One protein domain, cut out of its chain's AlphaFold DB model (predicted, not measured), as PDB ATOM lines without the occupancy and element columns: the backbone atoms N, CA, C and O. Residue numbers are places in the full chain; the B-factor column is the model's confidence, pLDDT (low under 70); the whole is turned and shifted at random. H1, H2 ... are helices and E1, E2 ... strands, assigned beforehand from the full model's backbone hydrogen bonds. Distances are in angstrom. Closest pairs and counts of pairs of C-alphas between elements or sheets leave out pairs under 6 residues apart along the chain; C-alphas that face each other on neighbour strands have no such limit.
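AT A GLANCE: This is residues 233 to 425 and 433 to 456 of the 466 residues of an uncharacterized protein of Bacteroides sp. CAG:1076 (UniProt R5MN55). Amid little regular structure, a curled mixed sheet, E5 E2 E7 E8 E10 E9 E1 E6, folds back on itself at hinge E10, with hairpin E3 E4 at one end. The printed part has 217 residues, under half in named elements, mostly strand: E1 to E5, H1, E6 to E10. It is compact, radius of gyration of the C-alphas 18.1 A, spanning 58 by 40 by 32 A.

HOW THE PARTS SIT: E1, residues 233 to 239, is antiparallel to E6, residues 356 to 363; N 236 and O 359 are 2.8 A apart. H1, residues 340 to 349, every O i to N i+4 pair within hydrogen-bond range, is not on the sheet.

IN THESE COORDINATES: E1 begins at (-27.055, 11.369, -9.913). E2 spans residues 248 to 257, E3 261 to 266, E4 281 to 283, E5 291 to 297, E7 379 to 385, E8 390 to 398, E9 414 to 417, E10 449 to 455, ending at (-24.110, 9.941, -0.751).

THE WHOLE: Across the cut, C-alphas 425 and 433 are 8.5 A apart; residues 321 to 329 have low confidence.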
ATOM      1  N   GLY A 233     -25.824  12.147  -9.735       88.94
ATOM      2  CA  GLY A 233     -27.055  11.369  -9.913       88.94
ATOM      3  C   GLY A 233     -28.156  11.815  -8.959       88.94
ATOM      4  O   GLY A 233     -27.863  12.324  -7.881       88.94
ATOM      5  N   MET A 234     -29.415  11.613  -9.341       90.75
ATOM      6  CA  MET A 234     -30.575  11.859  -8.486       90.75
ATOM      7  C   MET A 234     -31.575  10.709  -8.561       90.75
ATOM      8  O   MET A 234     -31.843  10.196  -9.649       90.75
ATOM      9  N   LEU A 235     -32.175  10.361  -7.425       90.31
ATOM     10  CA  LEU A 235     -33.370   9.522  -7.327       90.31
ATOM     11  C   LEU A 235     -34.497  10.325  -6.679       90.31
ATOM     12  O   LEU A 235     -34.278  11.063  -5.719       90.31
ATOM     13  N   VAL A 236     -35.709  10.137  -7.187       93.44
ATOM     14  CA  VAL A 236     -36.936  10.706  -6.644       93.44
ATOM     15  C   VAL A 236     -37.950   9.599  -6.467       93.44
ATOM     16  O   VAL A 236     -38.354   8.960  -7.437       93.44
ATOM     17  N   TYR A 237     -38.373   9.403  -5.225       93.38
ATOM     18  CA  TYR A 237     -39.377   8.432  -4.851       93.38
ATOM     19  C   TYR A 237     -40.304   9.022  -3.787       93.38
ATOM     20  O   TYR A 237     -39.890   9.243  -2.654       93.38
ATOM     21  N   LEU A 238     -41.544   9.331  -4.172       96.06
ATOM     22  CA  LEU A 238     -42.486  10.114  -3.362       96.06
ATOM     23  C   LEU A 238     -43.795   9.351  -3.153       96.06
ATOM     24  O   LEU A 238     -44.280   8.725  -4.098       96.06
ATOM     25  N   GLU A 239     -44.402   9.464  -1.972       94.62
ATOM     26  CA  GLU A 239     -45.723   8.906  -1.653       94.62
ATOM     27  C   GLU A 239     -46.705   9.951  -1.100       94.62
ATOM     28  O   GLU A 239     -46.362  11.115  -0.915       94.62
ATOM     29  N   ASN A 240     -47.968   9.546  -0.920       94.19
ATOM     30  CA  ASN A 240     -49.077  10.390  -0.447       94.19
ATOM     31  C   ASN A 240     -49.275  11.708  -1.217       94.19
ATOM     32  O   ASN A 240     -49.779  12.695  -0.681       94.19
ATOM     33  N   VAL A 241     -48.963  11.697  -2.514       96.31
ATOM     34  CA  VAL A 241     -49.013  12.857  -3.416       96.31
ATOM     35  C   VAL A 241     -50.329  13.641  -3.274       96.31
ATOM     36  O   VAL A 241     -51.379  13.110  -3.648       96.31
ATOM     37  N   PRO A 242     -50.311  14.894  -2.782       95.88
ATOM     38  CA  PRO A 242     -51.531  15.623  -2.460       95.88
ATOM     39  C   PRO A 242     -52.258  16.083  -3.727       95.88
ATOM     40  O   PRO A 242     -51.657  16.633  -4.652       95.88
ATOM     41  N   ALA A 243     -53.582  15.921  -3.756       96.44
ATOM     42  CA  ALA A 243     -54.412  16.432  -4.844       96.44
ATOM     43  C   ALA A 243     -54.584  17.960  -4.782       96.44
ATOM     44  O   ALA A 243     -54.858  18.599  -5.801       96.44
ATOM     45  N   TYR A 244     -54.424  18.549  -3.592       95.50
ATOM     46  CA  TYR A 244     -54.537  19.982  -3.346       95.50
ATOM     47  C   TYR A 244     -53.415  20.481  -2.441       95.50
ATOM     48  O   TYR A 244     -53.123  19.881  -1.415       95.50
ATOM     49  N   VAL A 245     -52.871  21.649  -2.772       94.69
ATOM     50  CA  VAL A 245     -51.956  22.407  -1.912       94.69
ATOM     51  C   VAL A 245     -52.480  23.834  -1.831       94.69
ATOM     52  O   VAL A 245     -52.863  24.422  -2.839       94.69
ATOM     53  N   LEU A 246     -52.574  24.400  -0.624       92.94
ATOM     54  CA  LEU A 246     -53.128  25.748  -0.398       92.94
ATOM     55  C   LEU A 246     -54.516  25.967  -1.046       92.94
ATOM     56  O   LEU A 246     -54.813  27.046  -1.557       92.94
ATOM     57  N   ASN A 247     -55.382  24.946  -1.004       93.12
ATOM     58  CA  ASN A 247     -56.708  24.908  -1.648       93.12
ATOM     59  C   ASN A 247     -56.696  25.005  -3.188       93.12
ATOM     60  O   ASN A 247     -57.756  25.173  -3.791       93.12
ATOM     61  N   GLN A 248     -55.536  24.881  -3.829       96.19
ATOM     62  CA  GLN A 248     -55.390  24.846  -5.282       96.19
ATOM     63  C   GLN A 248     -55.137  23.409  -5.728       96.19
ATOM     64  O   GLN A 248     -54.346  22.697  -5.111       96.19
ATOM     65  N   LYS A 249     -55.843  22.973  -6.774       97.12
ATOM     66  CA  LYS A 249     -55.710  21.613  -7.305       97.12
ATOM     67  C   LYS A 249     -54.353  21.468  -7.979       97.12
ATOM     68  O   LYS A 249     -54.036  22.256  -8.865       97.12
ATOM     69  N   VAL A 250     -53.592  20.450  -7.598       97.75
ATOM     70  CA  VAL A 250     -52.262  20.195  -8.155       97.75
ATOM     71  C   VAL A 250     -52.411  19.553  -9.535       97.75
ATOM     72  O   VAL A 250     -52.988  18.473  -9.664       97.75
ATOM     73  N   GLY A 251     -51.913  20.223 -10.572       98.06
ATOM     74  CA  GLY A 251     -51.881  19.727 -11.951       98.06
ATOM     75  C   GLY A 251     -50.588  18.992 -12.298       98.06
ATOM     76  O   GLY A 251     -50.620  18.031 -13.064       98.06
ATOM     77  N   LYS A 252     -49.463  19.408 -11.709       98.19
ATOM     78  CA  LYS A 252     -48.174  18.718 -11.828       98.19
ATOM     79  C   LYS A 252     -47.286  18.970 -10.612       98.19
ATOM     80  O   LYS A 252     -47.448  19.973  -9.912       98.19
ATOM     81  N   ILE A 253     -46.318  18.084 -10.411       98.38
ATOM     82  CA  ILE A 253     -45.187  18.284  -9.499       98.38
ATOM     83  C   ILE A 253     -43.898  18.273 -10.310       98.38
ATOM     84  O   ILE A 253     -43.740  17.427 -11.188       98.38
ATOM     85  N   THR A 254     -42.979  19.190 -10.011       97.94
ATOM     86  CA  THR A 254     -41.626  19.174 -10.575       97.94
ATOM     87  C   THR A 254     -40.566  19.059  -9.491       97.94
ATOM     88  O   THR A 254     -40.770  19.465  -8.344       97.94
ATOM     89  N   ILE A 255     -39.423  18.501  -9.872       97.25
ATOM     90  CA  ILE A 255     -38.192  18.537  -9.088       97.25
ATOM     91  C   ILE A 255     -37.266  19.518  -9.779       97.25
ATOM     92  O   ILE A 255     -36.922  19.303 -10.941       97.25
ATOM     93  N   SER A 256     -36.899  20.596  -9.091       95.50
ATOM     94  CA  SER A 256     -36.313  21.763  -9.752       95.50
ATOM     95  C   SER A 256     -35.084  22.302  -9.024       95.50
ATOM     96  O   SER A 256     -35.032  22.330  -7.788       95.50
ATOM     97  N   THR A 257     -34.101  22.765  -9.795       93.81
ATOM     98  CA  THR A 257     -32.895  23.442  -9.296       93.81
ATOM     99  C   THR A 257     -33.101  24.952  -9.177       93.81
ATOM    100  O   THR A 257     -34.006  25.514  -9.785       93.81
ATOM    101  N   ILE A 258     -32.222  25.625  -8.429       91.81
ATOM    102  CA  ILE A 258     -32.141  27.106  -8.352       91.81
ATOM    103  C   ILE A 258     -31.361  27.763  -9.489       91.81
ATOM    104  O   ILE A 258     -31.333  28.989  -9.601       91.81
ATOM    105  N   ILE A 259     -30.633  26.965 -10.265       89.31
ATOM    106  CA  ILE A 259     -29.731  27.439 -11.310       89.31
ATOM    107  C   ILE A 259     -29.925  26.582 -12.553       89.31
ATOM    108  O   ILE A 259     -29.938  25.351 -12.471       89.31
ATOM    109  N   ASP A 260     -29.987  27.266 -13.692       89.19
ATOM    110  CA  ASP A 260     -29.944  26.692 -15.026       89.19
ATOM    111  C   ASP A 260     -28.485  26.500 -15.431       89.19
ATOM    112  O   ASP A 260     -27.721  27.461 -15.577       89.19
ATOM    113  N   VAL A 261     -28.084  25.238 -15.550       90.44
ATOM    114  CA  VAL A 261     -26.737  24.843 -15.955       90.44
ATOM    115  C   VAL A 261     -26.805  24.396 -17.408       90.44
ATOM    116  O   VAL A 261     -27.576  23.507 -17.757       90.44
ATOM    117  N   GLU A 262     -25.985  25.012 -18.254       91.00
ATOM    118  CA  GLU A 262     -25.962  24.770 -19.698       91.00
ATOM    119  C   GLU A 262     -24.950  23.690 -20.102       91.00
ATOM    120  O   GLU A 262     -24.999  23.147 -21.208       91.00
ATOM    121  N   GLY A 263     -23.981  23.392 -19.239       92.50
ATOM    122  CA  GLY A 263     -22.922  22.450 -19.563       92.50
ATOM    123  C   GLY A 263     -21.813  22.389 -18.524       92.50
ATOM    124  O   GLY A 263     -21.984  22.823 -17.387       92.50
ATOM    125  N   LEU A 264     -20.671  21.831 -18.929       92.75
ATOM    126  CA  LEU A 264     -19.547  21.483 -18.058       92.75
ATOM    127  C   LEU A 264     -18.205  22.007 -18.588       92.75
ATOM    128  O   LEU A 264     -18.020  22.197 -19.790       92.75
ATOM    129  N   TYR A 265     -17.231  22.162 -17.696       91.31
ATOM    130  CA  TYR A 265     -15.838  22.474 -18.011       91.31
ATOM    131  C   TYR A 265     -14.893  21.320 -17.632       91.31
ATOM    132  O   TYR A 265     -14.951  20.814 -16.512       91.31
ATOM    133  N   PHE A 266     -13.968  20.940 -18.531       85.81
ATOM    134  CA  PHE A 266     -12.971  19.873 -18.309       85.81
ATOM    135  C   PHE A 266     -11.532  20.298 -18.668       85.81
ATOM    136  O   PHE A 266     -11.303  20.716 -19.797       85.81
ATOM    137  N   PRO A 267     -10.532  20.134 -17.783       71.81
ATOM    138  CA  PRO A 267     -10.714  20.198 -16.345       71.81
ATOM    139  C   PRO A 267     -11.276  21.581 -16.008       71.81
ATOM    140  O   PRO A 267     -10.871  22.591 -16.593       71.81
ATOM    141  N   TYR A 268     -12.196  21.653 -15.061       66.44
ATOM    142  CA  TYR A 268     -12.497  22.938 -14.458       66.44
ATOM    143  C   TYR A 268     -11.373  23.280 -13.475       66.44
ATOM    144  O   TYR A 268     -10.887  22.418 -12.735       66.44
ATOM    145  N   LYS A 269     -10.917  24.531 -13.509       66.69
ATOM    146  CA  LYS A 269     -10.075  25.094 -12.457       66.69
ATOM    147  C   LYS A 269     -10.985  25.952 -11.600       66.69
ATOM    148  O   LYS A 269     -11.535  26.923 -12.111       66.69
ATOM    149  N   GLY A 270     -11.147  25.579 -10.334       58.47
ATOM    150  CA  GLY A 270     -11.932  26.382  -9.395       58.47
ATOM    151  C   GLY A 270     -11.347  27.784  -9.242       58.47
ATOM    152  O   GLY A 270     -10.222  28.039  -9.672       58.47
ATOM    153  N   GLU A 271     -12.061  28.688  -8.575       55.34
ATOM    154  CA  GLU A 271     -11.594  30.066  -8.326       55.34
ATOM    155  C   GLU A 271     -10.203  30.123  -7.658       55.34
ATOM    156  O   GLU A 271      -9.425  31.044  -7.902       55.34
ATOM    157  N   ASN A 272      -9.842  29.084  -6.893       56.50
ATOM    158  CA  ASN A 272      -8.539  28.932  -6.236       56.50
ATOM    159  C   ASN A 272      -7.437  28.332  -7.138       56.50
ATOM    160  O   ASN A 272      -6.317  28.103  -6.684       56.50
ATOM    161  N   GLY A 273      -7.736  28.037  -8.406       60.78
ATOM    162  CA  GLY A 273      -6.812  27.415  -9.361       60.78
ATOM    163  C   GLY A 273      -6.599  25.907  -9.176       60.78
ATOM    164  O   GLY A 273      -5.754  25.330  -9.868       60.78
ATOM    165  N   GLU A 274      -7.347  25.267  -8.272       62.00
ATOM    166  CA  GLU A 274      -7.330  23.815  -8.062       62.00
ATOM    167  C   GLU A 274      -7.851  23.085  -9.303       62.00
ATOM    168  O   GLU A 274      -8.882  23.459  -9.863       62.00
ATOM    169  N   LEU A 275      -7.133  22.045  -9.736       62.06
ATOM    170  CA  LEU A 275      -7.576  21.168 -10.817       62.06
ATOM    171  C   LEU A 275      -8.696  20.259 -10.308       62.06
ATOM    172  O   LEU A 275      -8.550  19.655  -9.249       62.06
ATOM    173  N   ASN A 276      -9.753  20.110 -11.107       63.69
ATOM    174  CA  ASN A 276     -10.840  19.156 -10.879       63.69
ATOM    175  C   ASN A 276     -11.599  19.362  -9.546       63.69
ATOM    176  O   ASN A 276     -11.757  18.407  -8.782       63.69
ATOM    177  N   PRO A 277     -12.105  20.567  -9.232       76.31
ATOM    178  CA  PRO A 277     -12.854  20.777  -7.997       76.31
ATOM    179  C   PRO A 277     -14.250  20.122  -8.075       76.31
ATOM    180  O   PRO A 277     -14.650  19.564  -9.100       76.31
ATOM    181  N   ALA A 278     -14.999  20.173  -6.972       84.25
ATOM    182  CA  ALA A 278     -16.327  19.557  -6.853       84.25
ATOM    183  C   ALA A 278     -17.394  20.180  -7.780       84.25
ATOM    184  O   ALA A 278     -18.372  19.524  -8.136       84.25
ATOM    185  N   TYR A 279     -17.189  21.431  -8.184       88.50
ATOM    186  CA  TYR A 279     -18.043  22.192  -9.094       88.50
ATOM    187  C   TYR A 279     -17.387  22.239 -10.467       88.50
ATOM    188  O   TYR A 279     -16.187  22.457 -10.549       88.50
ATOM    189  N   ASN A 280     -18.132  22.033 -11.542       91.31
ATOM    190  CA  ASN A 280     -17.586  22.102 -12.904       91.31
ATOM    191  C   ASN A 280     -18.622  22.561 -13.937       91.31
ATOM    192  O   ASN A 280     -18.329  22.521 -15.131       91.31
ATOM    193  N   GLY A 281     -19.813  22.978 -13.503       91.50
ATOM    194  CA  GLY A 281     -20.844  23.470 -14.404       91.50
ATOM    195  C   GLY A 281     -20.578  24.880 -14.910       91.50
ATOM    196  O   GLY A 281     -19.750  25.620 -14.378       91.50
ATOM    197  N   TYR A 282     -21.342  25.286 -15.912       89.44
ATOM    198  CA  TYR A 282     -21.534  26.689 -16.249       89.44
ATOM    199  C   TYR A 282     -22.990  26.928 -16.626       89.44
ATOM    200  O   TYR A 282     -23.626  26.076 -17.239       89.44
ATOM    201  N   GLY A 283     -23.519  28.078 -16.229       83.06
ATOM    202  CA  GLY A 283     -24.880  28.501 -16.544       83.06
ATOM    203  C   GLY A 283     -24.884  29.839 -17.269       83.06
ATOM    204  O   GLY A 283     -23.827  30.409 -17.563       83.06
ATOM    205  N   LYS A 284     -26.083  30.370 -17.505       68.44
ATOM    206  CA  LYS A 284     -26.254  31.729 -18.028       68.44
ATOM    207  C   LYS A 284     -25.635  32.741 -17.066       68.44
ATOM    208  O   LYS A 284     -25.818  32.681 -15.855       68.44
ATOM    209  N   THR A 285     -24.911  33.712 -17.611       57.78
ATOM    210  CA  THR A 285     -24.170  34.728 -16.843       57.78
ATOM    211  C   THR A 285     -25.060  35.793 -16.189       57.78
ATOM    212  O   THR A 285     -24.546  36.703 -15.541       57.78
ATOM    213  N   THR A 286     -26.387  35.708 -16.334       55.91
ATOM    214  CA  THR A 286     -27.323  36.777 -15.962       55.91
ATOM    215  C   THR A 286     -28.430  36.292 -15.018       55.91
ATOM    216  O   THR A 286     -29.609  36.363 -15.355       55.91
ATOM    217  N   GLY A 287     -28.053  35.836 -13.821       65.69
ATOM    218  CA  GLY A 287     -28.971  35.644 -12.686       65.69
ATOM    219  C   GLY A 287     -29.408  34.202 -12.411       65.69
ATOM    220  O   GLY A 287     -29.162  33.299 -13.203       65.69
ATOM    221  N   TYR A 288     -30.036  34.002 -11.249       75.44
ATOM    222  CA  TYR A 288     -30.659  32.731 -10.885       75.44
ATOM    223  C   TYR A 288     -31.886  32.491 -11.767       75.44
ATOM    224  O   TYR A 288     -32.740  33.366 -11.917       75.44
ATOM    225  N   SER A 289     -31.965  31.300 -12.344       82.44
ATOM    226  CA  SER A 289     -33.107  30.827 -13.117       82.44
ATOM    227  C   SER A 289     -33.295  29.356 -12.802       82.44
ATOM    228  O   SER A 289     -32.335  28.594 -12.873       82.44
ATOM    229  N   ASN A 290     -34.510  28.968 -12.437       87.06
ATOM    230  CA  ASN A 290     -34.787  27.602 -12.023       87.06
ATOM    231  C   ASN A 290     -34.917  26.688 -13.246       87.06
ATOM    232  O   ASN A 290     -35.430  27.121 -14.282       87.06
ATOM    233  N   THR A 291     -34.509  25.429 -13.100       89.12
ATOM    234  CA  THR A 291     -34.669  24.402 -14.139       89.12
ATOM    235  C   THR A 291     -35.460  23.230 -13.581       89.12
ATOM    236  O   THR A 291     -35.101  22.675 -12.544       89.12
ATOM    237  N   ASP A 292     -36.535  22.854 -14.275       92.81
ATOM    238  CA  ASP A 292     -37.313  21.650 -13.979       92.81
ATOM    239  C   ASP A 292     -36.570  20.423 -14.525       92.81
ATOM    240  O   ASP A 292     -36.360  20.305 -15.734       92.81
ATOM    241  N   LEU A 293     -36.165  19.527 -13.624       92.19
ATOM    242  CA  LEU A 293     -35.436  18.298 -13.938       92.19
ATOM    243  C   LEU A 293     -36.398  17.156 -14.270       92.19
ATOM    244  O   LEU A 293     -36.298  16.549 -15.329       92.19
ATOM    245  N   LEU A 294     -37.326  16.869 -13.353       94.31
ATOM    246  CA  LEU A 294     -38.335  15.815 -13.486       94.31
ATOM    247  C   LEU A 294     -39.721  16.433 -13.359       94.31
ATOM    248  O   LEU A 294     -39.973  17.137 -12.379       94.31
ATOM    249  N   THR A 295     -40.619  16.129 -14.293       96.44
ATOM    250  CA  THR A 295     -42.009  16.591 -14.284       96.44
ATOM    251  C   THR A 295     -42.965  15.414 -14.166       96.44
ATOM    252  O   THR A 295     -42.921  14.489 -14.965       96.44
ATOM    253  N   PHE A 296     -43.880  15.464 -13.201       97.25
ATOM    254  CA  PHE A 296     -44.960  14.493 -13.039       97.25
ATOM    255  C   PHE A 296     -46.301  15.187 -13.271       97.25
ATOM    256  O   PHE A 296     -46.783  15.914 -12.400       97.25
ATOM    257  N   THR A 297     -46.903  14.976 -14.442       97.56
ATOM    258  CA  THR A 297     -48.197  15.577 -14.796       97.56
ATOM    259  C   THR A 297     -49.368  14.672 -14.409       97.56
ATOM    260  O   THR A 297     -49.362  13.474 -14.691       97.56
ATOM    261  N   PHE A 298     -50.426  15.241 -13.824       97.06
ATOM    262  CA  PHE A 298     -51.616  14.505 -13.386       97.06
ATOM    263  C   PHE A 298     -52.821  14.791 -14.280       97.06
ATOM    264  O   PHE A 298     -53.143  15.938 -14.584       97.06
ATOM    265  N   ASN A 299     -53.521  13.735 -14.694       94.75
ATOM    266  CA  ASN A 299     -54.736  13.842 -15.492       94.75
ATOM    267  C   ASN A 299     -55.617  12.588 -15.348       94.75
ATOM    268  O   ASN A 299     -55.240  11.596 -14.732       94.75
ATOM    269  N   LYS A 300     -56.805  12.606 -15.961       92.88
ATOM    270  CA  LYS A 300     -57.764  11.486 -15.928       92.88
ATOM    271  C   LYS A 300     -57.242  10.158 -16.504       92.88
ATOM    272  O   LYS A 300     -57.868   9.127 -16.279       92.88
ATOM    273  N   GLU A 301     -56.184  10.185 -17.314       90.06
ATOM    274  CA  GLU A 301     -55.642   9.002 -17.995       90.06
ATOM    275  C   GLU A 301     -54.646   8.258 -17.111       90.06
ATOM    276  O   GLU A 301     -54.578   7.034 -17.174       90.06
ATOM    277  N   ASN A 302     -53.915   8.986 -16.262       91.88
ATOM    278  CA  ASN A 302     -52.900   8.428 -15.372       91.88
ATOM    279  C   ASN A 302     -53.277   8.492 -13.879       91.88
ATOM    280  O   ASN A 302     -52.614   7.862 -13.058       91.88
ATOM    281  N   THR A 303     -54.355   9.198 -13.526       94.56
ATOM    282  CA  THR A 303     -54.788   9.444 -12.144       94.56
ATOM    283  C   THR A 303     -56.299   9.234 -11.997       94.56
ATOM    284  O   THR A 303     -57.127  10.052 -12.406       94.56
ATOM    285  N   SER A 304     -56.681   8.118 -11.379       93.75
ATOM    286  CA  SER A 304     -58.062   7.612 -11.347       93.75
ATOM    287  C   SER A 304     -59.053   8.495 -10.580       93.75
ATOM    288  O   SER A 304     -60.235   8.567 -10.932       93.75
ATOM    289  N   ASN A 305     -58.586   9.186  -9.538       95.44
ATOM    290  CA  ASN A 305     -59.394  10.108  -8.746       95.44
ATOM    291  C   ASN A 305     -59.213  11.572  -9.164       95.44
ATOM    292  O   ASN A 305     -59.772  12.428  -8.489       95.44
ATOM    293  N   PHE A 306     -58.529  11.875 -10.277       96.38
ATOM    294  CA  PHE A 306     -58.197  13.253 -10.660       96.38
ATOM    295  C   PHE A 306     -59.401  14.200 -10.605       96.38
ATOM    296  O   PHE A 306     -59.331  15.247  -9.978       96.38
ATOM    297  N   GLU A 307     -60.539  13.836 -11.202       95.69
ATOM    298  CA  GLU A 307     -61.737  14.698 -11.233       95.69
ATOM    299  C   GLU A 307     -62.528  14.736  -9.918       95.69
ATOM    300  O   GLU A 307     -63.329  15.642  -9.706       95.69
ATOM    301  N   LYS A 308     -62.358  13.727  -9.059       96.00
ATOM    302  CA  LYS A 308     -63.185  13.521  -7.858       96.00
ATOM    303  C   LYS A 308     -62.468  13.885  -6.563       96.00
ATOM    304  O   LYS A 308     -63.142  14.037  -5.547       96.00
ATOM    305  N   ALA A 309     -61.141  13.963  -6.601       95.12
ATOM    306  CA  ALA A 309     -60.323  14.303  -5.457       95.12
ATOM    307  C   ALA A 309     -60.745  15.668  -4.906       95.12
ATOM    308  O   ALA A 309     -61.046  16.600  -5.653       95.12
ATOM    309  N   SER A 310     -60.797  15.743  -3.590       94.62
ATOM    310  CA  SER A 310     -61.128  16.914  -2.799       94.62
ATOM    311  C   SER A 310     -59.903  17.369  -2.009       94.62
ATOM    312  O   SER A 310     -58.859  16.722  -1.996       94.62
ATOM    313  N   ASN A 311     -60.021  18.519  -1.354       92.75
ATOM    314  CA  ASN A 311     -58.962  19.011  -0.484       92.75
ATOM    315  C   ASN A 311     -58.705  18.034   0.680       92.75
ATOM    316  O   ASN A 311     -59.666  17.605   1.322       92.75
ATOM    317  N   GLY A 312     -57.433  17.713   0.929       90.31
ATOM    318  CA  GLY A 312     -56.993  16.675   1.870       90.31
ATOM    319  C   GLY A 312     -56.903  15.263   1.277       90.31
ATOM    320  O   GLY A 312     -56.448  14.354   1.963       90.31
ATOM    321  N   ASP A 313     -57.315  15.048   0.021       94.50
ATOM    322  CA  ASP A 313     -57.115  13.759  -0.650       94.50
ATOM    323  C   ASP A 313     -55.711  13.666  -1.271       94.50
ATOM    324  O   ASP A 313     -55.185  14.651  -1.799       94.50
ATOM    325  N   SER A 314     -55.160  12.450  -1.328       95.38
ATOM    326  CA  SER A 314     -54.002  12.112  -2.168       95.38
ATOM    327  C   SER A 314     -54.432  11.508  -3.510       95.38
ATOM    328  O   SER A 314     -55.509  10.913  -3.649       95.38
ATOM    329  N   TYR A 315     -53.589  11.638  -4.530       95.94
ATOM    330  CA  TYR A 315     -53.832  11.048  -5.841       95.94
ATOM    331  C   TYR A 315     -53.670   9.522  -5.849       95.94
ATOM    332  O   TYR A 315     -52.825   8.942  -5.173       95.94
ATOM    333  N   ILE A 316     -54.509   8.867  -6.654       94.94
ATOM    334  CA  ILE A 316     -54.485   7.424  -6.896       94.94
ATOM    335  C   ILE A 316     -54.106   7.197  -8.353       94.94
ATOM    336  O   ILE A 316     -54.929   7.398  -9.257       94.94
ATOM    337  N   PHE A 317     -52.878   6.742  -8.575       92.88
ATOM    338  CA  PHE A 317     -52.352   6.534  -9.918       92.88
ATOM    339  C   PHE A 317     -52.878   5.251 -10.551       92.88
ATOM    340  O   PHE A 317     -53.118   4.236  -9.894       92.88
ATOM    341  N   SER A 318     -53.077   5.329 -11.857       84.12
ATOM    342  CA  SER A 318     -53.578   4.259 -12.709       84.12
ATOM    343  C   SER A 318     -52.967   4.411 -14.097       84.12
ATOM    344  O   SER A 318     -53.680   4.586 -15.085       84.12
ATOM    345  N   ARG A 319     -51.635   4.429 -14.162       80.94
ATOM    346  CA  ARG A 319     -50.903   4.498 -15.424       80.94
ATOM    347  C   ARG A 319     -50.983   3.139 -16.106       80.94
ATOM    348  O   ARG A 319     -50.740   2.113 -15.477       80.94
ATOM    349  N   LYS A 320     -51.298   3.121 -17.397       72.94
ATOM    350  CA  LYS A 320     -51.196   1.892 -18.191       72.94
ATOM    351  C   LYS A 320     -49.721   1.524 -18.337       72.94
ATOM    352  O   LYS A 320     -48.934   2.397 -18.693       72.94
ATOM    353  N   SER A 321     -49.352   0.271 -18.071       68.00
ATOM    354  CA  SER A 321     -48.019  -0.203 -18.453       68.00
ATOM    355  C   SER A 321     -47.867  -0.156 -19.973       68.00
ATOM    356  O   SER A 321     -48.824  -0.466 -20.687       68.00
ATOM    357  N   ASN A 322     -46.669   0.140 -20.469       64.88
ATOM    358  CA  ASN A 322     -46.373   0.103 -21.904       64.88
ATOM    359  C   ASN A 322     -46.224  -1.348 -22.448       64.88
ATOM    360  O   ASN A 322     -46.130  -1.553 -23.660       64.88
ATOM    361  N   GLY A 323     -46.240  -2.359 -21.562       59.25
ATOM    362  CA  GLY A 323     -45.967  -3.773 -21.853       59.25
ATOM    363  C   GLY A 323     -47.135  -4.631 -22.380       59.25
ATOM    364  O   GLY A 323     -48.266  -4.190 -22.554       59.25
ATOM    365  N   LYS A 324     -46.828  -5.914 -22.643       54.22
ATOM    366  CA  LYS A 324     -47.609  -6.894 -23.442       54.22
ATOM    367  C   LYS A 324     -49.003  -7.290 -22.924       54.22
ATOM    368  O   LYS A 324     -49.708  -7.990 -23.653       54.22
ATOM    369  N   GLU A 325     -49.409  -6.892 -21.721       54.22
ATOM    370  CA  GLU A 325     -50.750  -7.182 -21.201       54.22
ATOM    371  C   GLU A 325     -51.568  -5.893 -21.063       54.22
ATOM    372  O   GLU A 325     -51.273  -5.038 -20.236       54.22
ATOM    373  N   GLU A 326     -52.638  -5.769 -21.857       50.59
ATOM    374  CA  GLU A 326     -53.500  -4.574 -21.950       50.59
ATOM    375  C   GLU A 326     -54.244  -4.198 -20.643       50.59
ATOM    376  O   GLU A 326     -55.033  -3.250 -20.635       50.59
ATOM    377  N   THR A 327     -54.035  -4.927 -19.539       53.03
ATOM    378  CA  THR A 327     -54.840  -4.825 -18.310       53.03
ATOM    379  C   THR A 327     -54.070  -4.577 -17.007       53.03
ATOM    380  O   THR A 327     -54.728  -4.492 -15.969       53.03
ATOM    381  N   ASP A 328     -52.739  -4.424 -17.011       63.75
ATOM    382  CA  ASP A 328     -51.998  -4.075 -15.783       63.75
ATOM    383  C   ASP A 328     -51.869  -2.546 -15.628       63.75
ATOM    384  O   ASP A 328     -51.040  -1.883 -16.256       63.75
ATOM    385  N   ASN A 329     -52.738  -1.955 -14.803       69.94
ATOM    386  CA  ASN A 329     -52.591  -0.558 -14.403       69.94
ATOM    387  C   ASN A 329     -51.546  -0.471 -13.286       69.94
ATOM    388  O   ASN A 329     -51.824  -0.837 -12.141       69.94
ATOM    389  N   LYS A 330     -50.378   0.096 -13.594       78.69
ATOM    390  CA  LYS A 330     -49.377   0.448 -12.592       78.69
ATOM    391  C   LYS A 330     -49.895   1.594 -11.732       78.69
ATOM    392  O   LYS A 330     -50.412   2.601 -12.220       78.69
ATOM    393  N   ARG A 331     -49.714   1.458 -10.421       86.88
ATOM    394  CA  ARG A 331     -50.102   2.480  -9.444       86.88
ATOM    395  C   ARG A 331     -48.980   3.476  -9.157       86.88
ATOM    396  O   ARG A 331     -48.991   4.082  -8.102       86.88
ATOM    397  N   PHE A 332     -48.039   3.678 -10.071       89.38
ATOM    398  CA  PHE A 332     -46.993   4.691  -9.939       89.38
ATOM    399  C   PHE A 332     -46.833   5.478 -11.241       89.38
ATOM    400  O   PHE A 332     -47.127   4.963 -12.330       89.38
ATOM    401  N   LEU A 333     -46.365   6.721 -11.129       92.69
ATOM    402  CA  LEU A 333     -46.045   7.570 -12.276       92.69
ATOM    403  C   LEU A 333     -44.541   7.721 -12.453       92.69
ATOM    404  O   LEU A 333     -43.801   7.867 -11.482       92.69
ATOM    405  N   LEU A 334     -44.135   7.711 -13.719       91.50
ATOM    406  CA  LEU A 334     -42.797   8.056 -14.183       91.50
ATOM    407  C   LEU A 334     -42.815   9.496 -14.718       91.50
ATOM    408  O   LEU A 334     -43.887   9.952 -15.132       91.50
ATOM    409  N   PRO A 335     -41.676  10.208 -14.713       92.31
ATOM    410  CA  PRO A 335     -41.620  11.581 -15.191       92.31
ATOM    411  C   PRO A 335     -41.875  11.669 -16.702       92.31
ATOM    412  O   PRO A 335     -41.586  10.740 -17.465       92.31
ATOM    413  N   ASP A 336     -42.413  12.808 -17.129       91.44
ATOM    414  CA  ASP A 336     -42.809  13.083 -18.508       91.44
ATOM    415  C   ASP A 336     -41.608  12.987 -19.459       91.44
ATOM    416  O   ASP A 336     -41.737  12.443 -20.555       91.44
ATOM    417  N   GLU A 337     -40.442  13.453 -19.005       86.81
ATOM    418  CA  GLU A 337     -39.185  13.502 -19.752       86.81
ATOM    419  C   GLU A 337     -38.541  12.136 -20.035       86.81
ATOM    420  O   GLU A 337     -37.630  12.067 -20.850       86.81
ATOM    421  N   MET A 338     -38.944  11.061 -19.352       83.56
ATOM    422  CA  MET A 338     -38.303   9.752 -19.526       83.56
ATOM    423  C   MET A 338     -38.681   9.124 -20.875       83.56
ATOM    424  O   MET A 338     -39.865   9.073 -21.218       83.56
ATOM    425  N   ASP A 339     -37.693   8.604 -21.606       80.25
ATOM    426  CA  ASP A 339     -37.903   7.970 -22.912       80.25
ATOM    427  C   ASP A 339     -38.796   6.715 -22.816       80.25
ATOM    428  O   ASP A 339     -38.850   6.029 -21.789       80.25
ATOM    429  N   ASP A 340     -39.549   6.423 -23.881       81.50
ATOM    430  CA  ASP A 340     -40.562   5.356 -23.889       81.50
ATOM    431  C   ASP A 340     -39.969   3.952 -23.697       81.50
ATOM    432  O   ASP A 340     -40.600   3.088 -23.081       81.50
ATOM    433  N   ASP A 341     -38.759   3.714 -24.201       76.38
ATOM    434  CA  ASP A 341     -38.018   2.464 -24.029       76.38
ATOM    435  C   ASP A 341     -37.509   2.289 -22.592       76.38
ATOM    436  O   ASP A 341     -37.544   1.182 -22.051       76.38
ATOM    437  N   VAL A 342     -37.128   3.378 -21.927       78.00
ATOM    438  CA  VAL A 342     -36.757   3.364 -20.508       78.00
ATOM    439  C   VAL A 342     -37.985   3.203 -19.627       78.00
ATOM    440  O   VAL A 342     -37.957   2.381 -18.712       78.00
ATOM    441  N   LYS A 343     -39.102   3.867 -19.946       81.25
ATOM    442  CA  LYS A 343     -40.402   3.608 -19.304       81.25
ATOM    443  C   LYS A 343     -40.794   2.136 -19.434       81.25
ATOM    444  O   LYS A 343     -41.220   1.535 -18.451       81.25
ATOM    445  N   GLN A 344     -40.606   1.540 -20.614       78.94
ATOM    446  CA  GLN A 344     -40.860   0.118 -20.838       78.94
ATOM    447  C   GLN A 344     -39.951  -0.765 -19.977       78.94
ATOM    448  O   GLN A 344     -40.432  -1.686 -19.323       78.94
ATOM    449  N   TYR A 345     -38.649  -0.476 -19.932       76.94
ATOM    450  CA  TYR A 345     -37.732  -1.223 -19.077       76.94
ATOM    451  C   TYR A 345     -38.119  -1.107 -17.598       76.94
ATOM    452  O   TYR A 345     -38.114  -2.111 -16.888       76.94
ATOM    453  N   MET A 346     -38.471   0.091 -17.127       78.19
ATOM    454  CA  MET A 346     -38.934   0.314 -15.757       78.19
ATOM    455  C   MET A 346     -40.191  -0.506 -15.457       78.19
ATOM    456  O   MET A 346     -40.255  -1.149 -14.416       78.19
ATOM    457  N   ASP A 347     -41.151  -0.550 -16.382       77.00
ATOM    458  CA  ASP A 347     -42.377  -1.347 -16.239       77.00
ATOM    459  C   ASP A 347     -42.109  -2.852 -16.118       77.00
ATOM    460  O   ASP A 347     -42.824  -3.547 -15.388       77.00
ATOM    461  N   ASP A 348     -41.099  -3.341 -16.838       75.50
ATOM    462  CA  ASP A 348     -40.743  -4.758 -16.892       75.50
ATOM    463  C   ASP A 348     -39.861  -5.197 -15.709       75.50
ATOM    464  O   ASP A 348     -39.906  -6.366 -15.315       75.50
ATOM    465  N   ASN A 349     -39.063  -4.284 -15.139       72.62
ATOM    466  CA  ASN A 349     -37.978  -4.640 -14.216       72.62
ATOM    467  C   ASN A 349     -38.072  -3.997 -12.827       72.62
ATOM    468  O   ASN A 349     -37.441  -4.512 -11.907       72.62
ATOM    469  N   ILE A 350     -38.842  -2.919 -12.645       74.25
ATOM    470  CA  ILE A 350     -38.932  -2.197 -11.369       74.25
ATOM    471  C   ILE A 350     -40.321  -2.340 -10.755       74.25
ATOM    472  O   ILE A 350     -41.352  -2.112 -11.390       74.25
ATOM    473  N   GLU A 351     -40.334  -2.685  -9.472       77.62
ATOM    474  CA  GLU A 351     -41.528  -2.690  -8.636       77.62
ATOM    475  C   GLU A 351     -41.470  -1.493  -7.685       77.62
ATOM    476  O   GLU A 351     -40.447  -1.244  -7.052       77.62
ATOM    477  N   CYS A 352     -42.573  -0.749  -7.609       81.25
ATOM    478  CA  CYS A 352     -42.742   0.390  -6.712       81.25
ATOM    479  C   CYS A 352     -43.974   0.159  -5.832       81.25
ATOM    480  O   CYS A 352     -44.987  -0.382  -6.297       81.25
ATOM    481  N   LYS A 353     -43.934   0.664  -4.592       85.69
ATOM    482  CA  LYS A 353     -45.123   0.885  -3.756       85.69
ATOM    483  C   LYS A 353     -46.233   1.595  -4.542       85.69
ATOM    484  O   LYS A 353     -46.006   2.358  -5.477       85.69
ATOM    485  N   SER A 354     -47.480   1.300  -4.182       88.12
ATOM    486  CA  SER A 354     -48.642   1.892  -4.848       88.12
ATOM    487  C   SER A 354     -48.804   3.376  -4.514       88.12
ATOM    488  O   SER A 354     -48.582   3.795  -3.388       88.12
ATOM    489  N   ASN A 355     -49.339   4.127  -5.473       91.25
ATOM    490  CA  ASN A 355     -49.601   5.568  -5.451       91.25
ATOM    491  C   ASN A 355     -48.354   6.444  -5.266       91.25
ATOM    492  O   ASN A 355     -48.408   7.461  -4.577       91.25
ATOM    493  N   THR A 356     -47.251   6.079  -5.916       93.38
ATOM    494  CA  THR A 356     -45.992   6.817  -5.810       93.38
ATOM    495  C   THR A 356     -45.588   7.525  -7.098       93.38
ATOM    496  O   THR A 356     -45.984   7.136  -8.201       93.38
ATOM    497  N   LEU A 357     -44.742   8.543  -6.967       95.56
ATOM    498  CA  LEU A 357     -43.963   9.103  -8.075       95.56
ATOM    499  C   LEU A 357     -42.571   8.499  -8.021       95.56
ATOM    500  O   LEU A 357     -41.985   8.444  -6.945       95.56
ATOM    501  N   PHE A 358     -42.053   8.053  -9.159       91.44
ATOM    502  CA  PHE A 358     -40.728   7.457  -9.239       91.44
ATOM    503  C   PHE A 358     -39.980   7.987 -10.456       91.44
ATOM    504  O   PHE A 358     -40.502   7.963 -11.568       91.44
ATOM    505  N   GLY A 359     -38.755   8.457 -10.261       89.06
ATOM    506  CA  GLY A 359     -37.911   8.949 -11.339       89.06
ATOM    507  C   GLY A 359     -36.458   9.076 -10.913       89.06
ATOM    508  O   GLY A 359     -36.135   9.110  -9.730       89.06
ATOM    509  N   SER A 360     -35.564   9.136 -11.889       85.81
ATOM    510  CA  SER A 360     -34.132   9.281 -11.665       85.81
ATOM    511  C   SER A 360     -33.511   9.953 -12.886       85.81
ATOM    512  O   SER A 360     -34.063   9.862 -13.982       85.81
ATOM    513  N   CYS A 361     -32.418  10.686 -12.688       87.19
ATOM    514  CA  CYS A 361     -31.656  11.290 -13.776       87.19
ATOM    515  C   CYS A 361     -30.246  11.683 -13.328       87.19
ATOM    516  O   CYS A 361     -29.940  11.736 -12.132       87.19
ATOM    517  N   PHE A 362     -29.381  11.983 -14.294       88.56
ATOM    518  CA  PHE A 362     -28.134  12.688 -14.021       88.56
ATOM    519  C   PHE A 362     -28.378  14.191 -13.837       88.56
ATOM    520  O   PHE A 362     -29.238  14.788 -14.479       88.56
ATOM    521  N   LEU A 363     -27.571  14.807 -12.975       91.44
ATOM    522  CA  LEU A 363     -27.551  16.240 -12.711       91.44
ATOM    523  C   LEU A 363     -26.259  16.861 -13.237       91.44
ATOM    524  O   LEU A 363     -25.162  16.328 -13.027       91.44
ATOM    525  N   LEU A 364     -26.381  18.048 -13.827       92.31
ATOM    526  CA  LEU A 364     -25.237  18.918 -14.061       92.31
ATOM    527  C   LEU A 364     -24.847  19.613 -12.742       92.31
ATOM    528  O   LEU A 364     -25.693  20.266 -12.123       92.31
ATOM    529  N   PRO A 365     -23.586  19.504 -12.295       92.69
ATOM    530  CA  PRO A 365     -23.105  20.216 -11.120       92.69
ATOM    531  C   PRO A 365     -23.174  21.724 -11.305       92.69
ATOM    532  O   PRO A 365     -23.075  22.240 -12.415       92.69
ATOM    533  N   PHE A 366     -23.300  22.455 -10.205       92.38
ATOM    534  CA  PHE A 366     -23.344  23.912 -10.254       92.38
ATOM    535  C   PHE A 366     -21.973  24.516 -10.605       92.38
ATOM    536  O   PHE A 366     -20.939  23.866 -10.419       92.38
ATOM    537  N   PRO A 367     -21.938  25.768 -11.109       89.00
ATOM    538  CA  PRO A 367     -20.685  26.462 -11.427       89.00
ATOM    539  C   PRO A 367     -19.851  26.835 -10.200       89.00
ATOM    540  O   PRO A 367     -18.640  27.010 -10.294       89.00
ATOM    541  N   ALA A 368     -20.498  26.971  -9.047       87.44
ATOM    542  CA  ALA A 368     -19.884  27.290  -7.767       87.44
ATOM    543  C   ALA A 368     -20.821  26.848  -6.636       87.44
ATOM    544  O   ALA A 368     -21.959  26.435  -6.890       87.44
ATOM    545  N   LYS A 369     -20.373  26.999  -5.383       88.75
ATOM    546  CA  LYS A 369     -21.197  26.732  -4.198       88.75
ATOM    547  C   LYS A 369     -22.422  27.653  -4.178       88.75
ATOM    548  O   LYS A 369     -22.338  28.802  -3.758       88.75
ATOM    549  N   ASN A 370     -23.566  27.110  -4.576       88.81
ATOM    550  CA  ASN A 370     -24.869  27.764  -4.517       88.81
ATOM    551  C   ASN A 370     -25.832  26.868  -3.748       88.81
ATOM    552  O   ASN A 370     -26.110  25.748  -4.182       88.81
ATOM    553  N   THR A 371     -26.283  27.345  -2.591       90.69
ATOM    554  CA  THR A 371     -27.049  26.530  -1.638       90.69
ATOM    555  C   THR A 371     -28.506  26.950  -1.517       90.69
ATOM    556  O   THR A 371     -29.369  26.101  -1.295       90.69
ATOM    557  N   SER A 372     -28.794  28.241  -1.692       89.88
ATOM    558  CA  SER A 372     -30.149  28.786  -1.635       89.88
ATOM    559  C   SER A 372     -30.243  30.160  -2.294       89.88
ATOM    560  O   SER A 372     -29.288  30.935  -2.224       89.88
ATOM    561  N   HIS A 373     -31.412  30.492  -2.835       88.75
ATOM    562  CA  HIS A 373     -31.748  31.815  -3.361       88.75
ATOM    563  C   HIS A 373     -33.269  32.025  -3.331       88.75
ATOM    564  O   HIS A 373     -34.002  31.084  -3.594       88.75
ATOM    565  N   ASP A 374     -33.755  33.219  -2.970       86.62
ATOM    566  CA  ASP A 374     -35.180  33.609  -3.029       86.62
ATOM    567  C   ASP A 374     -36.190  32.576  -2.486       86.62
ATOM    568  O   ASP A 374     -37.270  32.355  -3.025       86.62
ATOM    569  N   GLY A 375     -35.849  31.940  -1.360       85.88
ATOM    570  CA  GLY A 375     -36.715  30.948  -0.713       85.88
ATOM    571  C   GLY A 375     -36.635  29.541  -1.310       85.88
ATOM    572  O   GLY A 375     -37.365  28.666  -0.854       85.88
ATOM    573  N   TRP A 376     -35.725  29.313  -2.251       92.00
ATOM    574  CA  TRP A 376     -35.382  28.017  -2.823       92.00
ATOM    575  C   TRP A 376     -34.040  27.511  -2.282       92.00
ATOM    576  O   TRP A 376     -33.162  28.305  -1.939       92.00
ATOM    577  N   ASN A 377     -33.872  26.190  -2.238       93.31
ATOM    578  CA  ASN A 377     -32.593  25.517  -1.976       93.31
ATOM    579  C   ASN A 377     -32.031  24.905  -3.266       93.31
ATOM    580  O   ASN A 377     -32.683  24.973  -4.297       93.31
ATOM    581  N   ALA A 378     -30.849  24.284  -3.229       93.75
ATOM    582  CA  ALA A 378     -30.260  23.634  -4.405       93.75
ATOM    583  C   ALA A 378     -31.244  22.737  -5.194       93.75
ATOM    584  O   ALA A 378     -31.281  22.851  -6.418       93.75
ATOM    585  N   LEU A 379     -32.074  21.940  -4.504       95.69
ATOM    586  CA  LEU A 379     -33.236  21.223  -5.054       95.69
ATOM    587  C   LEU A 379     -34.520  21.552  -4.287       95.69
ATOM    588  O   LEU A 379     -34.501  21.825  -3.079       95.69
ATOM    589  N   ASN A 380     -35.645  21.492  -4.998       95.81
ATOM    590  CA  ASN A 380     -36.978  21.788  -4.477       95.81
ATOM    591  C   ASN A 380     -38.014  20.851  -5.107       95.81
ATOM    592  O   ASN A 380     -37.891  20.495  -6.279       95.81
ATOM    593  N   ILE A 381     -39.051  20.514  -4.338       97.50
ATOM    594  CA  ILE A 381     -40.295  19.920  -4.844       97.50
ATOM    595  C   ILE A 381     -41.264  21.070  -5.095       97.50
ATOM    596  O   ILE A 381     -41.574  21.826  -4.172       97.50
ATOM    597  N   VAL A 382     -41.735  21.227  -6.327       97.44
ATOM    598  CA  VAL A 382     -42.569  22.363  -6.725       97.44
ATOM    599  C   VAL A 382     -43.939  21.868  -7.159       97.44
ATOM    600  O   VAL A 382     -44.062  21.045  -8.064       97.44
ATOM    601  N   TYR A 383     -44.975  22.384  -6.508       97.62
ATOM    602  CA  TYR A 383     -46.368  22.090  -6.816       97.62
ATOM    603  C   TYR A 383     -46.915  23.167  -7.743       97.62
ATOM    604  O   TYR A 383     -46.816  24.359  -7.440       97.62
ATOM    605  N   TRP A 384     -47.544  22.743  -8.831       98.31
ATOM    606  CA  TRP A 384     -48.153  23.629  -9.816       98.31
ATOM    607  C   TRP A 384     -49.633  23.322  -9.955       98.31
ATOM    608  O   TRP A 384     -50.048  22.165  -9.848       98.31
ATOM    609  N   ASP A 385     -50.432  24.346 -10.218       98.06
ATOM    610  CA  ASP A 385     -51.854  24.170 -10.471       98.06
ATOM    611  C   ASP A 385     -52.127  23.622 -11.884       98.06
ATOM    612  O   ASP A 385     -51.226  23.388 -12.694       98.06
ATOM    613  N   THR A 386     -53.402  23.384 -12.188       97.31
ATOM    614  CA  THR A 386     -53.840  22.894 -13.503       97.31
ATOM    615  C   THR A 386     -53.718  23.924 -14.630       97.31
ATOM    616  O   THR A 386     -53.879  23.562 -15.794       97.31
ATOM    617  N   GLU A 387     -53.478  25.195 -14.307       97.19
ATOM    618  CA  GLU A 387     -53.261  26.286 -15.265       97.19
ATOM    619  C   GLU A 387     -51.763  26.540 -15.523       97.19
ATOM    620  O   GLU A 387     -51.413  27.276 -16.445       97.19
ATOM    621  N   GLY A 388     -50.879  25.889 -14.759       95.75
ATOM    622  CA  GLY A 388     -49.430  26.027 -14.854       95.75
ATOM    623  C   GLY A 388     -48.844  27.121 -13.959       95.75
ATOM    624  O   GLY A 388     -47.687  27.485 -14.157       95.75
ATOM    625  N   ASN A 389     -49.593  27.639 -12.984       97.38
ATOM    626  CA  ASN A 389     -49.069  28.576 -11.993       97.38
ATOM    627  C   ASN A 389     -48.411  27.821 -10.831       97.38
ATOM    628  O   ASN A 389     -48.906  26.782 -10.388       97.38
ATOM    629  N   GLU A 390     -47.306  28.356 -10.309       96.38
ATOM    630  CA  GLU A 390     -46.679  27.817  -9.100       96.38
ATOM    631  C   GLU A 390     -47.621  28.011  -7.903       96.38
ATOM    632  O   GLU A 390     -48.030  29.130  -7.586       96.38
ATOM    633  N   ILE A 391     -47.943  26.917  -7.213       96.19
ATOM    634  CA  ILE A 391     -48.659  26.948  -5.936       96.19
ATOM    635  C   ILE A 391     -47.652  27.152  -4.803       96.19
ATOM    636  O   ILE A 391     -47.858  27.988  -3.918       96.19
ATOM    637  N   LYS A 392     -46.591  26.331  -4.795       94.38
ATOM    638  CA  LYS A 392     -45.593  26.293  -3.726       94.38
ATOM    639  C   LYS A 392     -44.322  25.570  -4.172       94.38
ATOM    640  O   LYS A 392     -44.393  24.407  -4.554       94.38
ATOM    641  N   ALA A 393     -43.163  26.194  -3.980       94.31
ATOM    642  CA  ALA A 393     -41.880  25.499  -3.895       94.31
ATOM    643  C   ALA A 393     -41.563  25.085  -2.444       94.31
ATOM    644  O   ALA A 393     -41.584  25.912  -1.521       94.31
ATOM    645  N   VAL A 394     -41.271  23.800  -2.231       94.81
ATOM    646  CA  VAL A 394     -40.826  23.234  -0.951       94.81
ATOM    647  C   VAL A 394     -39.351  22.873  -1.048       94.81
ATOM    648  O   VAL A 394     -38.930  22.073  -1.880       94.81
ATOM    649  N   ARG A 395     -38.559  23.483  -0.168       93.31
ATOM    650  CA  ARG A 395     -37.104  23.332  -0.139       93.31
ATOM    651  C   ARG A 395     -36.707  21.948   0.340       93.31
ATOM    652  O   ARG A 395     -37.200  21.498   1.373       93.31
ATOM    653  N   LEU A 396     -35.729  21.348  -0.321       93.38
ATOM    654  CA  LEU A 396     -35.079  20.152   0.193       93.38
ATOM    655  C   LEU A 396     -33.843  20.527   1.006       93.38
ATOM    656  O   LEU A 396     -33.134  21.480   0.671       93.38
ATOM    657  N   LYS A 397     -33.588  19.797   2.089       90.81
ATOM    658  CA  LYS A 397     -32.420  19.948   2.961       90.81
ATOM    659  C   LYS A 397     -31.660  18.637   3.036       90.81
ATOM    660  O   LYS A 397     -32.264  17.575   3.014       90.81
ATOM    661  N   ASP A 398     -30.349  18.733   3.162       88.50
ATOM    662  CA  ASP A 398     -29.507  17.567   3.387       88.50
ATOM    663  C   ASP A 398     -29.719  17.035   4.815       88.50
ATOM    664  O   ASP A 398     -29.677  17.803   5.784       88.50
ATOM    665  N   SER A 399     -29.990  15.736   4.934       80.56
ATOM    666  CA  SER A 399     -30.148  15.023   6.202       80.56
ATOM    667  C   SER A 399     -28.829  14.848   6.969       80.56
ATOM    668  O   SER A 399     -28.864  14.697   8.193       80.56
ATOM    669  N   ASN A 400     -27.678  14.916   6.287       71.94
ATOM    670  CA  ASN A 400     -26.356  14.581   6.828       71.94
ATOM    671  C   ASN A 400     -25.620  15.759   7.487       71.94
ATOM    672  O   ASN A 400     -24.831  15.560   8.415       71.94
ATOM    673  N   VAL A 401     -25.866  17.002   7.063       64.25
ATOM    674  CA  VAL A 401     -25.309  18.200   7.720       64.25
ATOM    675  C   VAL A 401     -26.315  18.822   8.670       64.25
ATOM    676  O   VAL A 401     -27.515  18.872   8.415       64.25
ATOM    677  N   GLY A 402     -25.811  19.386   9.769       55.19
ATOM    678  CA  GLY A 402     -26.598  20.182  10.705       55.19
ATOM    679  C   GLY A 402     -27.064  21.508  10.097       55.19
ATOM    680  O   GLY A 402     -26.612  22.539  10.562       55.19
ATOM    681  N   ASN A 403     -27.922  21.462   9.068       54.56
ATOM    682  CA  ASN A 403     -28.858  22.436   8.475       54.56
ATOM    683  C   ASN A 403     -28.486  23.936   8.353       54.56
ATOM    684  O   ASN A 403     -29.290  24.700   7.821       54.56
ATOM    685  N   GLY A 404     -27.321  24.389   8.817       58.16
ATOM    686  CA  GLY A 404     -26.909  25.792   8.856       58.16
ATOM    687  C   GLY A 404     -26.247  26.283   7.569       58.16
ATOM    688  O   GLY A 404     -26.409  27.451   7.229       58.16
ATOM    689  N   ASP A 405     -25.567  25.396   6.833       65.44
ATOM    690  CA  ASP A 405     -24.753  25.769   5.663       65.44
ATOM    691  C   ASP A 405     -25.409  25.445   4.306       65.44
ATOM    692  O   ASP A 405     -24.946  25.924   3.266       65.44
ATOM    693  N   GLY A 406     -26.495  24.660   4.308       82.50
ATOM    694  CA  GLY A 406     -27.123  24.118   3.097       82.50
ATOM    695  C   GLY A 406     -26.207  23.161   2.317       82.50
ATOM    696  O   GLY A 406     -25.107  22.834   2.757       82.50
ATOM    697  N   TYR A 407     -26.654  22.728   1.139       91.25
ATOM    698  CA  TYR A 407     -25.872  21.898   0.213       91.25
ATOM    699  C   TYR A 407     -25.957  22.471  -1.201       91.25
ATOM    700  O   TYR A 407     -26.802  23.317  -1.483       91.25
ATOM    701  N   SER A 408     -25.066  22.030  -2.083       92.06
ATOM    702  CA  SER A 408     -25.012  22.445  -3.485       92.06
ATOM    703  C   SER A 408     -24.858  21.213  -4.375       92.06
ATOM    704  O   SER A 408     -24.435  20.171  -3.874       92.06
ATOM    705  N   ILE A 409     -25.177  21.322  -5.668       93.06
ATOM    706  CA  ILE A 409     -25.007  20.199  -6.599       93.06
ATOM    707  C   ILE A 409     -23.541  20.106  -7.033       93.06
ATOM    708  O   ILE A 409     -23.023  21.001  -7.704       93.06
ATOM    709  N   THR A 410     -22.879  19.023  -6.647       91.69
ATOM    710  CA  THR A 410     -21.467  18.720  -6.902       91.69
ATOM    711  C   THR A 410     -21.341  17.490  -7.790       91.69
ATOM    712  O   THR A 410     -22.181  16.594  -7.771       91.69
ATOM    713  N   ARG A 411     -20.278  17.422  -8.598       89.69
ATOM    714  CA  ARG A 411     -20.015  16.247  -9.437       89.69
ATOM    715  C   ARG A 411     -19.755  15.024  -8.571       89.69
ATOM    716  O   ARG A 411     -19.217  15.154  -7.476       89.69
ATOM    717  N   ASN A 412     -20.051  13.841  -9.097       86.12
ATOM    718  CA  ASN A 412     -19.757  12.574  -8.433       86.12
ATOM    719  C   ASN A 412     -20.470  12.373  -7.075       86.12
ATOM    720  O   ASN A 412     -19.938  11.695  -6.207       86.12
ATOM    721  N   HIS A 413     -21.650  12.966  -6.894       88.31
ATOM    722  CA  HIS A 413     -22.510  12.754  -5.723       88.31
ATOM    723  C   HIS A 413     -23.841  12.140  -6.162       88.31
ATOM    724  O   HIS A 413     -24.226  12.274  -7.332       88.31
ATOM    725  N   PHE A 414     -24.528  11.473  -5.238       87.75
ATOM    726  CA  PHE A 414     -25.890  10.994  -5.436       87.75
ATOM    727  C   PHE A 414     -26.858  11.714  -4.496       87.75
ATOM    728  O   PHE A 414     -26.599  11.794  -3.301       87.75
ATOM    729  N   TYR A 415     -27.964  12.226  -5.033       91.38
ATOM    730  CA  TYR A 415     -29.002  12.933  -4.284       91.38
ATOM    731  C   TYR A 415     -30.271  12.078  -4.248       91.38
ATOM    732  O   TYR A 415     -30.939  11.923  -5.271       91.38
ATOM    733  N   SER A 416     -30.614  11.525  -3.089       90.12
ATOM    734  CA  SER A 416     -31.787  10.660  -2.932       90.12
ATOM    735  C   SER A 416     -32.925  11.373  -2.210       90.12
ATOM    736  O   SER A 416     -32.767  11.832  -1.078       90.12
ATOM    737  N   ILE A 417     -34.084  11.462  -2.861       92.81
ATOM    738  CA  ILE A 417     -35.329  11.996  -2.302       92.81
ATOM    739  C   ILE A 417     -36.275  10.808  -2.112       92.81
ATOM    740  O   ILE A 417     -36.861  10.335  -3.085       92.81
ATOM    741  N   GLY A 418     -36.378  10.304  -0.880       88.31
ATOM    742  CA  GLY A 418     -36.879   8.949  -0.609       88.31
ATOM    743  C   GLY A 418     -35.819   7.879  -0.906       88.31
ATOM    744  O   GLY A 418     -34.740   8.195  -1.410       88.31
ATOM    745  N   THR A 419     -36.113   6.616  -0.598       82.31
ATOM    746  CA  THR A 419     -35.168   5.492  -0.734       82.31
ATOM    747  C   THR A 419     -35.785   4.339  -1.521       82.31
ATOM    748  O   THR A 419     -36.887   3.889  -1.211       82.31
ATOM    749  N   LYS A 420     -35.049   3.814  -2.508       75.62
ATOM    750  CA  LYS A 420     -35.366   2.561  -3.214       75.62
ATOM    751  C   LYS A 420     -34.298   1.518  -2.882       75.62
ATOM    752  O   LYS A 420     -33.123   1.755  -3.158       75.62
ATOM    753  N   ARG A 421     -34.682   0.362  -2.332       64.88
ATOM    754  CA  ARG A 421     -33.742  -0.738  -2.023       64.88
ATOM    755  C   ARG A 421     -33.929  -1.921  -2.987       64.88
ATOM    756  O   ARG A 421     -34.995  -2.076  -3.587       64.88
ATOM    757  N   THR A 422     -32.860  -2.698  -3.206       51.75
ATOM    758  CA  THR A 422     -32.915  -4.011  -3.885       51.75
ATOM    759  C   THR A 422     -33.420  -5.062  -2.907       51.75
ATOM    760  O   THR A 422     -33.072  -5.015  -1.733       51.75
ATOM    761  N   SER A 423     -34.125  -6.069  -3.417       45.09
ATOM    762  CA  SER A 423     -34.630  -7.231  -2.669       45.09
ATOM    763  C   SER A 423     -33.556  -8.237  -2.197       45.09
ATOM    764  O   SER A 423     -33.900  -9.301  -1.691       45.09
ATOM    765  N   ASP A 424     -32.259  -7.948  -2.374       43.53
ATOM    766  CA  ASP A 424     -31.216  -8.987  -2.477       43.53
ATOM    767  C   ASP A 424     -30.113  -8.972  -1.400       43.53
ATOM    768  O   ASP A 424     -29.085  -9.638  -1.554       43.53
ATOM    769  N   VAL A 425     -30.311  -8.307  -0.260       39.78
ATOM    770  CA  VAL A 425     -29.466  -8.570   0.922       39.78
ATOM    771  C   VAL A 425     -30.353  -8.913   2.114       39.78
ATOM    772  O   VAL A 425     -30.768  -8.009   2.834       39.78
ATOM    773  N   ASP A 433     -37.784  -7.444   5.375       48.53
ATOM    774  CA  ASP A 433     -37.181  -6.886   4.158       48.53
ATOM    775  C   ASP A 433     -37.021  -5.365   4.334       48.53
ATOM    776  O   ASP A 433     -37.987  -4.733   4.775       48.53
ATOM    777  N   PRO A 434     -35.855  -4.740   4.083       49.56
ATOM    778  CA  PRO A 434     -35.759  -3.300   4.217       49.56
ATOM    779  C   PRO A 434     -36.609  -2.634   3.125       49.56
ATOM    780  O   PRO A 434     -36.123  -2.339   2.031       49.56
ATOM    781  N   ASP A 435     -37.880  -2.414   3.458       67.31
ATOM    782  CA  ASP A 435     -38.922  -1.874   2.605       67.31
ATOM    783  C   ASP A 435     -38.449  -0.582   1.928       67.31
ATOM    784  O   ASP A 435     -37.813   0.283   2.535       67.31
ATOM    785  N   ASP A 436     -38.822  -0.430   0.659       75.88
ATOM    786  CA  ASP A 436     -38.813   0.855  -0.039       75.88
ATOM    787  C   ASP A 436     -39.355   1.974   0.865       75.88
ATOM    788  O   ASP A 436     -40.429   1.822   1.436       75.88
ATOM    789  N   ASP A 437     -38.680   3.115   0.967       84.62
ATOM    790  CA  ASP A 437     -39.081   4.220   1.854       84.62
ATOM    791  C   ASP A 437     -39.278   5.504   1.035       84.62
ATOM    792  O   ASP A 437     -38.404   6.381   1.015       84.62
ATOM    793  N   PRO A 438     -40.358   5.590   0.232       90.44
ATOM    794  CA  PRO A 438     -40.679   6.807  -0.497       90.44
ATOM    795  C   PRO A 438     -40.922   7.962   0.479       90.44
ATOM    796  O   PRO A 438     -41.511   7.793   1.540       90.44
ATOM    797  N   LEU A 439     -40.499   9.165   0.099       92.62
ATOM    798  CA  LEU A 439     -40.718  10.356   0.908       92.62
ATOM    799  C   LEU A 439     -42.210  10.719   0.917       92.62
ATOM    800  O   LEU A 439     -42.785  11.020  -0.135       92.62
ATOM    801  N   ASP A 440     -42.802  10.746   2.106       92.69
ATOM    802  CA  ASP A 440     -44.149  11.268   2.335       92.69
ATOM    803  C   ASP A 440     -44.187  12.788   2.104       92.69
ATOM    804  O   ASP A 440     -43.409  13.539   2.702       92.69
ATOM    805  N   ILE A 441     -45.071  13.230   1.205       93.69
ATOM    806  CA  ILE A 441     -45.229  14.638   0.814       93.69
ATOM    807  C   ILE A 441     -46.662  15.166   1.000       93.69
ATOM    808  O   ILE A 441     -47.090  16.065   0.259       93.69
ATOM    809  N   ASP A 442     -47.412  14.576   1.931       83.94
ATOM    810  CA  ASP A 442     -48.788  14.954   2.249       83.94
ATOM    811  C   ASP A 442     -48.929  16.318   2.966       83.94
ATOM    812  O   ASP A 442     -47.977  17.065   3.196       83.94
ATOM    813  N   ASP A 443     -50.160  16.692   3.313       72.62
ATOM    814  CA  ASP A 443     -50.432  17.927   4.049       72.62
ATOM    815  C   ASP A 443     -50.133  17.839   5.556       72.62
ATOM    816  O   ASP A 443     -50.006  18.883   6.207       72.62
ATOM    817  N   VAL A 444     -49.988  16.630   6.108       64.62
ATOM    818  CA  VAL A 444     -49.704  16.372   7.527       64.62
ATOM    819  C   VAL A 444     -48.222  16.574   7.846       64.62
ATOM    820  O   VAL A 444     -47.892  17.157   8.882       64.62
ATOM    821  N   THR A 445     -47.333  16.132   6.958       62.41
ATOM    822  CA  THR A 445     -45.876  16.338   7.017       62.41
ATOM    823  C   THR A 445     -45.502  17.816   6.876       62.41
ATOM    824  O   THR A 445     -44.535  18.281   7.488       62.41
ATOM    825  N   GLY A 446     -46.338  18.585   6.172       73.12
ATOM    826  CA  GLY A 446     -46.235  20.030   6.029       73.12
ATOM    827  C   GLY A 446     -45.252  20.473   4.940       73.12
ATOM    828  O   GLY A 446     -44.403  19.730   4.474       73.12
ATOM    829  N   TYR A 447     -45.341  21.743   4.534       80.06
ATOM    830  CA  TYR A 447     -44.676  22.253   3.319       80.06
ATOM    831  C   TYR A 447     -43.525  23.237   3.594       80.06
ATOM    832  O   TYR A 447     -43.252  24.141   2.793       80.06
ATOM    833  N   ASP A 448     -42.874  23.120   4.752       81.75
ATOM    834  CA  ASP A 448     -41.790  24.029   5.142       81.75
ATOM    835  C   ASP A 448     -40.445  23.631   4.522       81.75
ATOM    836  O   ASP A 448     -39.698  24.497   4.029       81.75
ATOM    837  N   TYR A 449     -40.132  22.335   4.591       84.44
ATOM    838  CA  TYR A 449     -38.988  21.673   3.972       84.44
ATOM    839  C   TYR A 449     -39.149  20.148   4.057       84.44
ATOM    840  O   TYR A 449     -39.758  19.658   5.003       84.44
ATOM    841  N   TYR A 450     -38.507  19.424   3.142       90.31
ATOM    842  CA  TYR A 450     -38.274  17.982   3.269       90.31
ATOM    843  C   TYR A 450     -36.776  17.675   3.299       90.31
ATOM    844  O   TYR A 450     -35.949  18.553   3.032       90.31
ATOM    845  N   TYR A 451     -36.428  16.436   3.640       89.38
ATOM    846  CA  TYR A 451     -35.049  15.967   3.645       89.38
ATOM    847  C   TYR A 451     -34.724  15.144   2.400       89.38
ATOM    848  O   TYR A 451     -35.580  14.450   1.857       89.38
ATOM    849  N   LEU A 452     -33.470  15.233   1.977       90.88
ATOM    850  CA  LEU A 452     -32.839  14.348   1.012       90.88
ATOM    851  C   LEU A 452     -31.553  13.796   1.624       90.88
ATOM    852  O   LEU A 452     -30.971  14.433   2.504       90.88
ATOM    853  N   GLN A 453     -31.099  12.652   1.129       88.25
ATOM    854  CA  GLN A 453     -29.804  12.073   1.467       88.25
ATOM    855  C   GLN A 453     -28.783  12.388   0.368       88.25
ATOM    856  O   GLN A 453     -29.117  12.347  -0.819       88.25
ATOM    857  N   ILE A 454     -27.556  12.734   0.767       87.38
ATOM    858  CA  ILE A 454     -26.421  12.914  -0.145       87.38
ATOM    859  C   ILE A 454     -25.386  11.839   0.151       87.38
ATOM    860  O   ILE A 454     -24.852  11.807   1.261       87.38
ATOM    861  N   ASP A 455     -25.092  11.015  -0.852       77.19
ATOM    862  CA  ASP A 455     -24.110   9.941  -0.751       77.19
ATOM    863  C   ASP A 455     -22.943  10.164  -1.723       77.19
ATOM    864  O   ASP A 455     -23.106  10.281  -2.945       77.19
ATOM    865  N   ASP A 456     -21.741  10.202  -1.150       68.31
ATOM    866  CA  ASP A 456     -20.487  10.498  -1.859       68.31
ATOM    867  C   ASP A 456     -19.756   9.216  -2.305       68.31
ATOM    868  O   ASP A 456     -18.768   9.264  -3.045       68.31
TER     869      ASP A 456